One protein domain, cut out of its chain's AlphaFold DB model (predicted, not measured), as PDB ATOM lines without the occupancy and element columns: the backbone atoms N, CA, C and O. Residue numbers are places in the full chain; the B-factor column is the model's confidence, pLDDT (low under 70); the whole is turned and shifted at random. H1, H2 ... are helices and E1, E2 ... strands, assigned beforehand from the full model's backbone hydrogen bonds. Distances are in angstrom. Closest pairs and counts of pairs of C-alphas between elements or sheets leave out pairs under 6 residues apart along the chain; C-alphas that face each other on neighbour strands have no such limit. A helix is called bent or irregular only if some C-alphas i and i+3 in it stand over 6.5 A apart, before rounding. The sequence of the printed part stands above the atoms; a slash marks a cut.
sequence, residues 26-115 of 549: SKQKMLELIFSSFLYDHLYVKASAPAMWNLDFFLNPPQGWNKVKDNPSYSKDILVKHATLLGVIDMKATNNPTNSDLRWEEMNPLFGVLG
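Overview. This is residues 26 to 115 of the 549 residues of the protein "CECR1" of Mytilus coruscus (UniProt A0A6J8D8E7). A two-stranded hairpin, E1 and E2, and a pair of side-by-side helices, H1 and H3, make the body of an elongated domain, with H2 and the loop of residues 58 to 75 towards one end. H6 reaches from E2 towards the other end, where residues 95 to 100 stick out beyond H5, and little H4 bridges H3 and H6. The 90 printed residues hold six named helices and two antiparallel strands, in the order H1 H2 E1 E2 H3 H4 H5 H6, a mixed class. The whole is compact, with a radius of gyration of the C-alphas of 14.0 A and spans of 43 by 27 by 21 A.

Arrangement. H1, residues 27 to 35, is close to but not clearly touching H2, residues 38 to 42; their closest C-alphas, Ile 34 and Tyr 40, are 5.6 A apart. H1 touches H3, residues 76 to 81, at a shallow tilt of 26 degrees, opposite ways; the closest C-alphas are Lys 27 and Val 80, 5.8 A. E1, residues 43 to 49, and E2, residues 52 to 57, form an antiparallel hairpin, with N 44 and O 56 within hydrogen-bond range at 2.9 A. Residues 44 to 45 of E1 also pair antiparallel with residues 66 to 67. H3 and H4, residues 85 to 88, only just touch, only at the corner, with 3 pairs of C-alphas within 8 A; Lys 81 and Gly 87 are closest, 4.2 A. H4 touches H6, residues 100 to 112, with residues 106 to 110 of H6 alone; the closest C-alphas are Leu 85 and Met 107, 6.3 A. The closest C-alphas of E2 and H6 are Met 52 and Pro 109, 5.9 A. H5, residues 91 to 95, is close to but not clearly touching H6; the closest C-alphas are Ala 93 and Leu 102, 5.8 A. O i to N i+4 pairs are all within hydrogen-bond range in H1, H3 and H5, against 5 of 9 in H6 and 0 of 1 in H2, where 2 of 2 O i to N i+3 pairs are; H4, with 4 residues, is too short for any O i to N i+4 pair, and its 1 O i to N i+3 pair is within range.

Along the chain. H1 begins at C-alpha 27 (19.277, 18.812, 69.066) and is 12.1 A long. E1 is 18.8 A and E2 17.2 A long. H6, 19.4 A, ends at C-alpha 112 (14.385, 27.252, 75.840) and is only just irregular: C-alphas 106 and 109 are 6.6 A apart.

Size, cuts and confidence. The C-alphas farthest apart, Leu 59 and Thr 98, are 43.5 A apart. The printed part has no cut; the link from E2 to H3, 18 residues, is long. The mean pLDDT of the printed part is 93.1, with residues 50 to 51 under 70.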
ATOM      1  N   SER A  26      16.688  18.125  64.965       95.38
ATOM      2  CA  SER A  26      17.161  17.473  66.177       95.38
ATOM      3  C   SER A  26      18.264  18.236  66.891       95.38
ATOM      4  O   SER A  26      19.122  18.876  66.275       95.38
ATOM      5  N   LYS A  27      18.280  18.135  68.224       95.19
ATOM      6  CA  LYS A  27      19.277  18.812  69.066       95.19
ATOM      7  C   LYS A  27      20.695  18.367  68.714       95.19
ATOM      8  O   LYS A  27      21.608  19.193  68.694       95.19
ATOM      9  N   GLN A  28      20.862  17.096  68.344       95.81
ATOM     10  CA  GLN A  28      22.121  16.579  67.820       95.81
ATOM     11  C   GLN A  28      22.527  17.294  66.528       95.81
ATOM     12  O   GLN A  28      23.644  17.815  66.445       95.81
ATOM     13  N   LYS A  29      21.628  17.371  65.537       96.44
ATOM     14  CA  LYS A  29      21.928  18.022  64.261       96.44
ATOM     15  C   LYS A  29      22.205  19.515  64.427       96.44
ATOM     16  O   LYS A  29      23.120  20.040  63.795       96.44
ATOM     17  N   MET A  30      21.462  20.195  65.300       96.88
ATOM     18  CA  MET A  30      21.709  21.598  65.635       96.88
ATOM     19  C   MET A  30      23.125  21.796  66.181       96.88
ATOM     20  O   MET A  30      23.848  22.655  65.682       96.88
ATOM     21  N   LEU A  31      23.548  20.990  67.161       97.56
ATOM     22  CA  LEU A  31      24.894  21.084  67.731       97.56
ATOM     23  C   LEU A  31      25.981  20.769  66.704       97.56
ATOM     24  O   LEU A  31      26.985  21.471  66.669       97.56
ATOM     25  N   GLU A  32      25.781  19.783  65.827       97.31
ATOM     26  CA  GLU A  32      26.714  19.497  64.724       97.31
ATOM     27  C   GLU A  32      26.899  20.710  63.806       97.31
ATOM     28  O   GLU A  32      28.030  21.090  63.496       97.31
ATOM     29  N   LEU A  33      25.798  21.358  63.420       97.62
ATOM     30  CA  LEU A  33      25.834  22.564  62.594       97.62
ATOM     31  C   LEU A  33      26.542  23.715  63.321       97.62
ATOM     32  O   LEU A  33      27.384  24.380  62.723       97.62
ATOM     33  N   ILE A  34      26.271  23.913  64.614       98.06
ATOM     34  CA  ILE A  34      26.928  24.955  65.418       98.06
ATOM     35  C   ILE A  34      28.427  24.680  65.546       98.06
ATOM     36  O   ILE A  34      29.221  25.580  65.277       98.06
ATOM     37  N   PHE A  35      28.813  23.454  65.908       97.50
ATOM     38  CA  PHE A  35      30.203  23.053  66.161       97.50
ATOM     39  C   PHE A  35      31.055  23.122  64.891       97.50
ATOM     40  O   PHE A  35      32.251  23.392  64.961       97.50
ATOM     41  N   SER A  36      30.427  22.933  63.727       96.94
ATOM     42  CA  SER A  36      31.057  23.096  62.411       96.94
ATOM     43  C   SER A  36      31.157  24.551  61.928       96.94
ATOM     44  O   SER A  36      31.672  24.805  60.841       96.94
ATOM     45  N   SER A  37      30.661  25.517  62.706       96.50
ATOM     46  CA  SER A  37      30.597  26.932  62.330       96.50
ATOM     47  C   SER A  37      31.415  27.820  63.272       96.50
ATOM     48  O   SER A  37      31.754  27.433  64.389       96.50
ATOM     49  N   PHE A  38      31.649  29.070  62.862       95.56
ATOM     50  CA  PHE A  38      32.295  30.080  63.711       95.56
ATOM     51  C   PHE A  38      31.523  30.365  65.014       95.56
ATOM     52  O   PHE A  38      32.084  30.896  65.966       95.56
ATOM     53  N   LEU A  39      30.234  30.011  65.084       97.31
ATOM     54  CA  LEU A  39      29.413  30.227  66.275       97.31
ATOM     55  C   LEU A  39      29.807  29.324  67.442       97.31
ATOM     56  O   LEU A  39      29.460  29.635  68.580       97.31
ATOM     57  N   TYR A  40      30.558  28.247  67.197       97.69
ATOM     58  CA  TYR A  40      31.048  27.384  68.267       97.69
ATOM     59  C   TYR A  40      31.927  28.143  69.270       97.69
ATOM     60  O   TYR A  40      31.814  27.944  70.479       97.69
ATOM     61  N   ASP A  41      32.736  29.089  68.784       97.62
ATOM     62  CA  ASP A  41      33.573  29.954  69.621       97.62
ATOM     63  C   ASP A  41      32.780  30.868  70.558       97.62
ATOM     64  O   ASP A  41      33.324  31.362  71.550       97.62
ATOM     65  N   HIS A  42      31.499  31.061  70.255       97.88
ATOM     66  CA  HIS A  42      30.595  31.956  70.956       97.88
ATOM     67  C   HIS A  42      29.482  31.218  71.688       97.88
ATOM     68  O   HIS A  42      28.600  31.880  72.223       97.88
ATOM     69  N   LEU A  43      29.488  29.883  71.705       98.31
ATOM     70  CA  LEU A  43      28.464  29.093  72.377       98.31
ATOM     71  C   LEU A  43      28.771  28.972  73.871       98.31
ATOM     72  O   LEU A  43      29.828  28.473  74.276       98.31
ATOM     73  N   TYR A  44      27.804  29.381  74.686       97.88
ATOM     74  CA  TYR A  44      27.853  29.266  76.135       97.88
ATOM     75  C   TYR A  44      26.658  28.481  76.656       97.88
ATOM     76  O   TYR A  44      25.588  28.457  76.045       97.88
ATOM     77  N   VAL A  45      26.842  27.878  77.824       96.50
ATOM     78  CA  VAL A  45      25.816  27.135  78.544       96.50
ATOM     79  C   VAL A  45      25.722  27.605  79.991       96.50
ATOM     80  O   VAL A  45      26.732  27.812  80.668       96.50
ATOM     81  N   LYS A  46      24.495  27.752  80.481       94.56
ATOM     82  CA  LYS A  46      24.192  27.907  81.902       94.56
ATOM     83  C   LYS A  46      23.482  26.647  82.378       94.56
ATOM     84  O   LYS A  46      22.316  26.434  82.052       94.56
ATOM     85  N   ALA A  47      24.189  25.820  83.141       91.25
ATOM     86  CA  ALA A  47      23.646  24.610  83.752       91.25
ATOM     87  C   ALA A  47      23.215  24.929  85.188       91.25
ATOM     88  O   ALA A  47      24.054  25.294  86.009       91.25
ATOM     89  N   SER A  48      21.912  24.860  85.480       79.69
ATOM     90  CA  SER A  48      21.377  25.150  86.826       79.69
ATOM     91  C   SER A  48      20.859  23.895  87.543       79.69
ATOM     92  O   SER A  48      21.075  23.749  88.739       79.69
ATOM     93  N   ALA A  49      20.225  22.969  86.818       75.56
ATOM     94  CA  ALA A  49      19.776  21.653  87.299       75.56
ATOM     95  C   ALA A  49      19.638  20.686  86.103       75.56
ATOM     96  O   ALA A  49      19.737  21.161  84.971       75.56
ATOM     97  N   PRO A  50      19.389  19.372  86.285       67.06
ATOM     98  CA  PRO A  50      19.346  18.401  85.184       67.06
ATOM     99  C   PRO A  50      18.429  18.770  84.002       67.06
ATOM    100  O   PRO A  50      18.849  18.595  82.867       67.06
ATOM    101  N   ALA A  51      17.246  19.348  84.230       66.94
ATOM    102  CA  ALA A  51      16.353  19.819  83.158       66.94
ATOM    103  C   ALA A  51      16.421  21.343  82.917       66.94
ATOM    104  O   ALA A  51      15.708  21.877  82.081       66.94
ATOM    105  N   MET A  52      17.278  22.077  83.636       81.31
ATOM    106  CA  MET A  52      17.352  23.546  83.577       81.31
ATOM    107  C   MET A  52      18.684  24.004  82.987       81.31
ATOM    108  O   MET A  52      19.514  24.627  83.664       81.31
ATOM    109  N   TRP A  53      18.909  23.640  81.727       91.81
ATOM    110  CA  TRP A  53      20.050  24.110  80.948       91.81
ATOM    111  C   TRP A  53      19.588  25.232  80.025       91.81
ATOM    112  O   TRP A  53      18.437  25.294  79.616       91.81
ATOM    113  N   ASN A  54      20.474  26.167  79.715       92.94
ATOM    114  CA  ASN A  54      20.224  27.173  78.691       92.94
ATOM    115  C   ASN A  54      21.473  27.303  77.840       92.94
ATOM    116  O   ASN A  54      22.576  27.344  78.384       92.94
ATOM    117  N   LEU A  55      21.298  27.371  76.523       95.56
ATOM    118  CA  LEU A  55      22.379  27.602  75.572       95.56
ATOM    119  C   LEU A  55      22.104  28.880  74.798       95.56
ATOM    120  O   LEU A  55      20.968  29.128  74.390       95.56
ATOM    121  N   ASP A  56      23.148  29.675  74.593       96.62
ATOM    122  CA  ASP A  56      23.050  30.930  73.858       96.62
ATOM    123  C   ASP A  56      24.419  31.364  73.302       96.62
ATOM    124  O   ASP A  56      25.469  30.868  73.725       96.62
ATOM    125  N   PHE A  57      24.402  32.293  72.345       97.75
ATOM    126  CA  PHE A  57      25.591  32.899  71.762       97.75
ATOM    127  C   PHE A  57      25.924  34.255  72.387       97.75
ATOM    128  O   PHE A  57      25.068  35.143  72.416       97.75
ATOM    129  N   PHE A  58      27.184  34.460  72.783       97.75
ATOM    130  CA  PHE A  58      27.659  35.731  73.344       97.75
ATOM    131  C   PHE A  58      29.057  36.120  72.851       97.75
ATOM    132  O   PHE A  58      29.912  35.265  72.616       97.75
ATOM    133  N   LEU A  59      29.310  37.431  72.773       97.50
ATOM    134  CA  LEU A  59      30.682  37.968  72.759       97.50
ATOM    135  C   LEU A  59      31.163  38.310  74.169       97.50
ATOM    136  O   LEU A  59      32.346  38.189  74.464       97.50
ATOM    137  N   ASN A  60      30.238  38.736  75.030       95.88
ATOM    138  CA  ASN A  60      30.495  39.051  76.428       95.88
ATOM    139  C   ASN A  60      29.432  38.339  77.284       95.88
ATOM    140  O   ASN A  60      28.335  38.869  77.445       95.88
ATOM    141  N   PRO A  61      29.676  37.098  77.728       96.06
ATOM    142  CA  PRO A  61      28.659  36.302  78.407       96.06
ATOM    143  C   PRO A  61      28.289  36.907  79.776       96.06
ATOM    144  O   PRO A  61      29.168  37.401  80.485       96.06
ATOM    145  N   PRO A  62      27.014  36.834  80.201       95.00
ATOM    146  CA  PRO A  62      26.637  37.170  81.571       95.00
ATOM    147  C   PRO A  62      27.311  36.243  82.596       95.00
ATOM    148  O   PRO A  62      27.716  35.123  82.278       95.00
ATOM    149  N   GLN A  63      27.356  36.663  83.861       94.00
ATOM    150  CA  GLN A  63      27.881  35.827  84.945       94.00
ATOM    151  C   GLN A  63      27.131  34.481  85.043       94.00
ATOM    152  O   GLN A  63      25.905  34.420  84.922       94.00
ATOM    153  N   GLY A  64      27.879  33.399  85.287       93.44
ATOM    154  CA  GLY A  64      27.343  32.039  85.439       93.44
ATOM    155  C   GLY A  64      27.155  31.264  84.129       93.44
ATOM    156  O   GLY A  64      26.693  30.127  84.166       93.44
ATOM    157  N   TRP A  65      27.511  31.855  82.986       96.50
ATOM    158  CA  TRP A  65      27.562  31.170  81.697       96.50
ATOM    159  C   TRP A  65      28.971  30.649  81.418       96.50
ATOM    160  O   TRP A  65      29.945  31.397  81.477       96.50
ATOM    161  N   ASN A  66      29.071  29.369  81.073       96.81
ATOM    162  CA  ASN A  66      30.336  28.697  80.809       96.81
ATOM    163  C   ASN A  66      30.510  28.460  79.314       96.81
ATOM    164  O   ASN A  66      29.555  28.112  78.618       96.81
ATOM    165  N   LYS A  67      31.731  28.645  78.813       97.81
ATOM    166  CA  LYS A  67      32.044  28.386  77.407       97.81
ATOM    167  C   LYS A  67      31.942  26.886  77.128       97.81
ATOM    168  O   LYS A  67      32.441  26.083  77.918       97.81
ATOM    169  N   VAL A  68      31.283  26.524  76.026       98.00
ATOM    170  CA  VAL A  68      31.128  25.118  75.616       98.00
ATOM    171  C   VAL A  68      32.404  24.599  74.963       98.00
ATOM    172  O   VAL A  68      32.859  23.500  75.271       98.00
ATOM    173  N   LYS A  69      32.998  25.398  74.070       97.44
ATOM    174  CA  LYS A  69      34.213  25.013  73.353       97.44
ATOM    175  C   LYS A  69      35.357  24.724  74.327       97.44
ATOM    176  O   LYS A  69      35.584  25.493  75.259       97.44
ATOM    177  N   ASP A  70      36.042  23.611  74.080       95.19
ATOM    178  CA  ASP A  70      37.166  23.082  74.865       95.19
ATOM    179  C   ASP A  70      36.823  22.720  76.325       95.19
ATOM    180  O   ASP A  70      37.717  22.501  77.142       95.19
ATOM    181  N   ASN A  71      35.531  22.602  76.659       96.31
ATOM    182  CA  ASN A  71      35.072  22.203  77.985       96.31
ATOM    183  C   ASN A  71      34.505  20.765  77.978       96.31
ATOM    184  O   ASN A  71      33.420  20.535  77.434       96.31
ATOM    185  N   PRO A  72      35.179  19.784  78.611       95.00
ATOM    186  CA  PRO A  72      34.751  18.382  78.583       95.00
ATOM    187  C   PRO A  72      33.421  18.131  79.308       95.00
ATOM    188  O   PRO A  72      32.747  17.145  79.011       95.00
ATOM    189  N   SER A  73      33.001  19.020  80.216       94.94
ATOM    190  CA  SER A  73      31.694  18.934  80.882       94.94
ATOM    191  C   SER A  73      30.520  19.233  79.944       94.94
ATOM    192  O   SER A  73      29.376  18.952  80.299       94.94
ATOM    193  N   TYR A  74      30.786  19.784  78.757       95.50
ATOM    194  CA  TYR A  74      29.781  20.212  77.784       95.50
ATOM    195  C   TYR A  74      30.023  19.584  76.408       95.50
ATOM    196  O   TYR A  74      29.932  20.245  75.374       95.50
ATOM    197  N   SER A  75      30.328  18.284  76.393       95.38
ATOM    198  CA  SER A  75      30.389  17.517  75.149       95.38
ATOM    199  C   SER A  75      29.036  17.515  74.427       95.38
ATOM    200  O   SER A  75      27.983  17.709  75.042       95.38
ATOM    201  N   LYS A  76      29.049  17.255  73.111       95.44
ATOM    202  CA  LYS A  76      27.826  17.178  72.295       95.44
ATOM    203  C   LYS A  76      26.788  16.239  72.921       95.44
ATOM    204  O   LYS A  76      25.640  16.634  73.074       95.44
ATOM    205  N   ASP A  77      27.204  15.046  73.334       95.50
ATOM    206  CA  ASP A  77      26.298  14.020  73.865       95.50
ATOM    207  C   ASP A  77      25.679  14.432  75.209       95.50
ATOM    208  O   ASP A  77      24.490  14.209  75.437       95.50
ATOM    209  N   ILE A  78      26.450  15.103  76.076       95.56
ATOM    210  CA  ILE A  78      25.936  15.655  77.338       95.56
ATOM    211  C   ILE A  78      24.897  16.743  77.046       95.56
ATOM    212  O   ILE A  78      23.821  16.746  77.643       95.56
ATOM    213  N   LEU A  79      25.183  17.643  76.101       95.75
ATOM    214  CA  LEU A  79      24.250  18.709  75.736       95.75
ATOM    215  C   LEU A  79      22.962  18.156  75.118       95.75
ATOM    216  O   LEU A  79      21.890  18.633  75.470       95.75
ATOM    217  N   VAL A  80      23.042  17.138  74.250       95.56
ATOM    218  CA  VAL A  80      21.853  16.469  73.685       95.56
ATOM    219  C   VAL A  80      21.014  15.837  74.790       95.56
ATOM    220  O   VAL A  80      19.800  16.050  74.832       95.56
ATOM    221  N   LYS A  81      21.650  15.115  75.720       94.31
ATOM    222  CA  LYS A  81      20.958  14.513  76.864       94.31
ATOM    223  C   LYS A  81      20.183  15.563  77.664       94.31
ATOM    224  O   LYS A  81      19.027  15.341  77.984       94.31
ATOM    225  N   HIS A  82      20.788  16.717  77.940       94.00
ATOM    226  CA  HIS A  82      20.152  17.795  78.708       94.00
ATOM    227  C   HIS A  82      19.241  18.723  77.884       94.00
ATOM    228  O   HIS A  82      18.671  19.664  78.432       94.00
ATOM    229  N   ALA A  83      19.096  18.480  76.579       94.06
ATOM    230  CA  ALA A  83      18.251  19.261  75.674       94.06
ATOM    231  C   ALA A  83      17.008  18.504  75.183       94.06
ATOM    232  O   ALA A  83      16.258  19.050  74.372       94.06
ATOM    233  N   THR A  84      16.808  17.261  75.629       94.94
ATOM    234  CA  THR A  84      15.740  16.375  75.152       94.94
ATOM    235  C   THR A  84      14.994  15.732  76.312       94.94
ATOM    236  O   THR A  84      15.602  15.378  77.322       94.94
ATOM    237  N   LEU A  85      13.684  15.536  76.158       94.44
ATOM    238  CA  LEU A  85      12.832  14.938  77.184       94.44
ATOM    239  C   LEU A  85      13.271  13.505  77.485       94.44
ATOM    240  O   LEU A  85      13.478  13.169  78.643       94.44
ATOM    241  N   LEU A  86      13.525  12.684  76.460       93.50
ATOM    242  CA  LEU A  86      14.066  11.329  76.644       93.50
ATOM    243  C   LEU A  86      15.415  11.298  77.383       93.50
ATOM    244  O   LEU A  86      15.759  10.280  77.980       93.50
ATOM    245  N   GLY A  87      16.188  12.386  77.342       92.88
ATOM    246  CA  GLY A  87      17.466  12.486  78.037       92.88
ATOM    247  C   GLY A  87      17.367  12.935  79.500       92.88
ATOM    248  O   GLY A  87      18.296  12.654  80.268       92.88
ATOM    249  N   VAL A  88      16.269  13.596  79.894       92.38
ATOM    250  CA  VAL A  88      16.085  14.163  81.246       92.38
ATOM    251  C   VAL A  88      14.902  13.601  82.031       92.38
ATOM    252  O   VAL A  88      14.844  13.854  83.231       92.38
ATOM    253  N   ILE A  89      13.998  12.861  81.385       90.06
ATOM    254  CA  ILE A  89      12.810  12.284  82.019       90.06
ATOM    255  C   ILE A  89      13.180  11.468  83.257       90.06
ATOM    256  O   ILE A  89      14.066  10.603  83.221       90.06
ATOM    257  N   ASP A  90      12.498  11.743  84.362       88.69
ATOM    258  CA  ASP A  90      12.778  11.122  85.643       88.69
ATOM    259  C   ASP A  90      11.972   9.822  85.868       88.69
ATOM    260  O   ASP A  90      11.063   9.434  85.120       88.69
ATOM    261  N   MET A  91      12.322   9.096  86.935       90.00
ATOM    262  CA  MET A  91      11.620   7.860  87.299       90.00
ATOM    263  C   MET A  91      10.186   8.107  87.783       90.00
ATOM    264  O   MET A  91       9.338   7.235  87.613       90.00
ATOM    265  N   LYS A  92       9.890   9.262  88.388       90.81
ATOM    266  CA  LYS A  92       8.551   9.597  88.891       90.81
ATOM    267  C   LYS A  92       7.584   9.784  87.719       90.81
ATOM    268  O   LYS A  92       6.526   9.156  87.721       90.81
ATOM    269  N   ALA A  93       7.953  10.567  86.709       87.56
ATOM    270  CA  ALA A  93       7.209  10.763  85.471       87.56
ATOM    271  C   ALA A  93       7.117   9.468  84.649       87.56
ATOM    272  O   ALA A  93       6.071   9.165  84.063       87.56
ATOM    273  N   THR A  94       8.173   8.648  84.644       88.25
ATOM    274  CA  THR A  94       8.156   7.321  84.001       88.25
ATOM    275  C   THR A  94       7.165   6.367  84.678       88.25
ATOM    276  O   THR A  94       6.407   5.686  83.989       88.25
ATOM    277  N   ASN A  95       7.112   6.357  86.014       93.69
ATOM    278  CA  ASN A  95       6.192   5.521  86.793       93.69
ATOM    279  C   ASN A  95       4.737   6.022  86.777       93.69
ATOM    280  O   ASN A  95       3.840   5.293  87.192       93.69
ATOM    281  N   ASN A  96       4.492   7.241  86.286       92.62
ATOM    282  CA  ASN A  96       3.163   7.841  86.146       92.62
ATOM    283  C   ASN A  96       2.919   8.252  84.681       92.62
ATOM    284  O   ASN A  96       2.821   9.440  84.375       92.62
ATOM    285  N   PRO A  97       2.825   7.285  83.748       90.31
ATOM    286  CA  PRO A  97       2.865   7.547  82.309       90.31
ATOM    287  C   PRO A  97       1.632   8.278  81.760       90.31
ATOM    288  O   PRO A  97       1.634   8.644  80.591       90.31
ATOM    289  N   THR A  98       0.585   8.469  82.567       91.62
ATOM    290  CA  THR A  98      -0.623   9.230  82.203       91.62
ATOM    291  C   THR A  98      -0.773  10.544  82.980       91.62
ATOM    292  O   THR A  98      -1.848  11.136  82.982       91.62
ATOM    293  N   ASN A  99       0.257  10.973  83.715       91.81
ATOM    294  CA  ASN A  99       0.239  12.236  84.446       91.81
ATOM    295  C   ASN A  99       0.866  13.327  83.570       91.81
ATOM    296  O   ASN A  99       2.090  13.450  83.520       91.81
ATOM    297  N   SER A 100       0.024  14.077  82.863       92.12
ATOM    298  CA  SER A 100       0.458  15.138  81.954       92.12
ATOM    299  C   SER A 100       1.120  16.307  82.682       92.12
ATOM    300  O   SER A 100       2.100  16.838  82.168       92.12
ATOM    301  N   ASP A 101       0.685  16.647  83.900       90.62
ATOM    302  CA  ASP A 101       1.297  17.718  84.701       90.62
ATOM    303  C   ASP A 101       2.792  17.483  84.926       90.62
ATOM    304  O   ASP A 101       3.611  18.365  84.663       90.62
ATOM    305  N   LEU A 102       3.165  16.271  85.357       91.69
ATOM    306  CA  LEU A 102       4.570  15.905  85.559       91.69
ATOM    307  C   LEU A 102       5.365  15.969  84.251       91.69
ATOM    308  O   LEU A 102       6.534  16.350  84.261       91.69
ATOM    309  N   ARG A 103       4.742  15.624  83.115       92.62
ATOM    310  CA  ARG A 103       5.408  15.710  81.808       92.62
ATOM    311  C   ARG A 103       5.626  17.151  81.374       92.62
ATOM    312  O   ARG A 103       6.701  17.462  80.869       92.62
ATOM    313  N   TRP A 104       4.660  18.033  81.603       93.25
ATOM    314  CA  TRP A 104       4.810  19.458  81.318       93.25
ATOM    315  C   TRP A 104       5.835  20.136  82.232       93.25
ATOM    316  O   TRP A 104       6.593  20.979  81.752       93.25
ATOM    317  N   GLU A 105       5.938  19.743  83.506       91.88
ATOM    318  CA  GLU A 105       6.994  20.219  84.418       91.88
ATOM    319  C   GLU A 105       8.408  19.937  83.873       91.88
ATOM    320  O   GLU A 105       9.277  20.810  83.924       91.88
ATOM    321  N   GLU A 106       8.631  18.750  83.300       91.12
ATOM    322  CA  GLU A 106       9.912  18.365  82.688       91.12
ATOM    323  C   GLU A 106      10.123  18.980  81.297       91.12
ATOM    324  O   GLU A 106      11.240  19.368  80.949       91.12
ATOM    325  N   MET A 107       9.057  19.078  80.499       92.06
ATOM    326  CA  MET A 107       9.100  19.569  79.120       92.06
ATOM    327  C   MET A 107       9.307  21.086  79.044       92.06
ATOM    328  O   MET A 107      10.081  21.566  78.211       92.06
ATOM    329  N   ASN A 108       8.641  21.859  79.908       92.12
ATOM    330  CA  ASN A 108       8.600  23.323  79.828       92.12
ATOM    331  C   ASN A 108       9.993  23.990  79.777       92.12
ATOM    332  O   ASN A 108      10.215  24.843  78.910       92.12
ATOM    333  N   PRO A 109      10.967  23.606  80.625       91.56
ATOM    334  CA  PRO A 109      12.329  24.137  80.546       91.56
ATOM    335  C   PRO A 109      13.042  23.859  79.212       91.56
ATOM    336  O   PRO A 109      13.869  24.663  78.771       91.56
ATOM    337  N   LEU A 110      12.723  22.745  78.544       92.88
ATOM    338  CA  LEU A 110      13.429  22.288  77.344       92.88
ATOM    339  C   LEU A 110      13.115  23.126  76.101       92.88
ATOM    340  O   LEU A 110      13.961  23.227  75.210       92.88
ATOM    341  N   PHE A 111      11.962  23.804  76.047       89.12
ATOM    342  CA  PHE A 111      11.632  24.702  74.932       89.12
ATOM    343  C   PHE A 111      12.642  25.859  74.779       89.12
ATOM    344  O   PHE A 111      12.851  26.375  73.677       89.12
ATOM    345  N   GLY A 112      13.311  26.256  75.868       85.06
ATOM    346  CA  GLY A 112      14.385  27.252  75.840       85.06
ATOM    347  C   GLY A 112      15.740  26.698  75.379       85.06
ATOM    348  O   GLY A 112      16.561  27.445  74.833       85.06
ATOM    349  N   VAL A 113      15.985  25.396  75.553       90.00
ATOM    350  CA  VAL A 113      17.286  24.759  75.302       90.00
ATOM    351  C   VAL A 113      17.490  24.550  73.807       90.00
ATOM    352  O   VAL A 113      16.729  23.829  73.157       90.00
ATOM    353  N   LEU A 114      18.536  25.169  73.238       89.31
ATOM    354  CA  LEU A 114      18.739  25.186  71.781       89.31
ATOM    355  C   LEU A 114      17.444  25.593  71.051       89.31
ATOM    356  O   LEU A 114      17.062  24.990  70.054       89.31
ATOM    357  N   GLY A 115      16.711  26.546  71.628       87.69
ATOM    358  CA  GLY A 115      15.453  27.047  71.090       87.69
ATOM    359  C   GLY A 115      15.651  28.361  70.340       87.69
ATOM    360  O   GLY A 115      16.660  28.588  69.668       87.69
TER     361      GLY A 115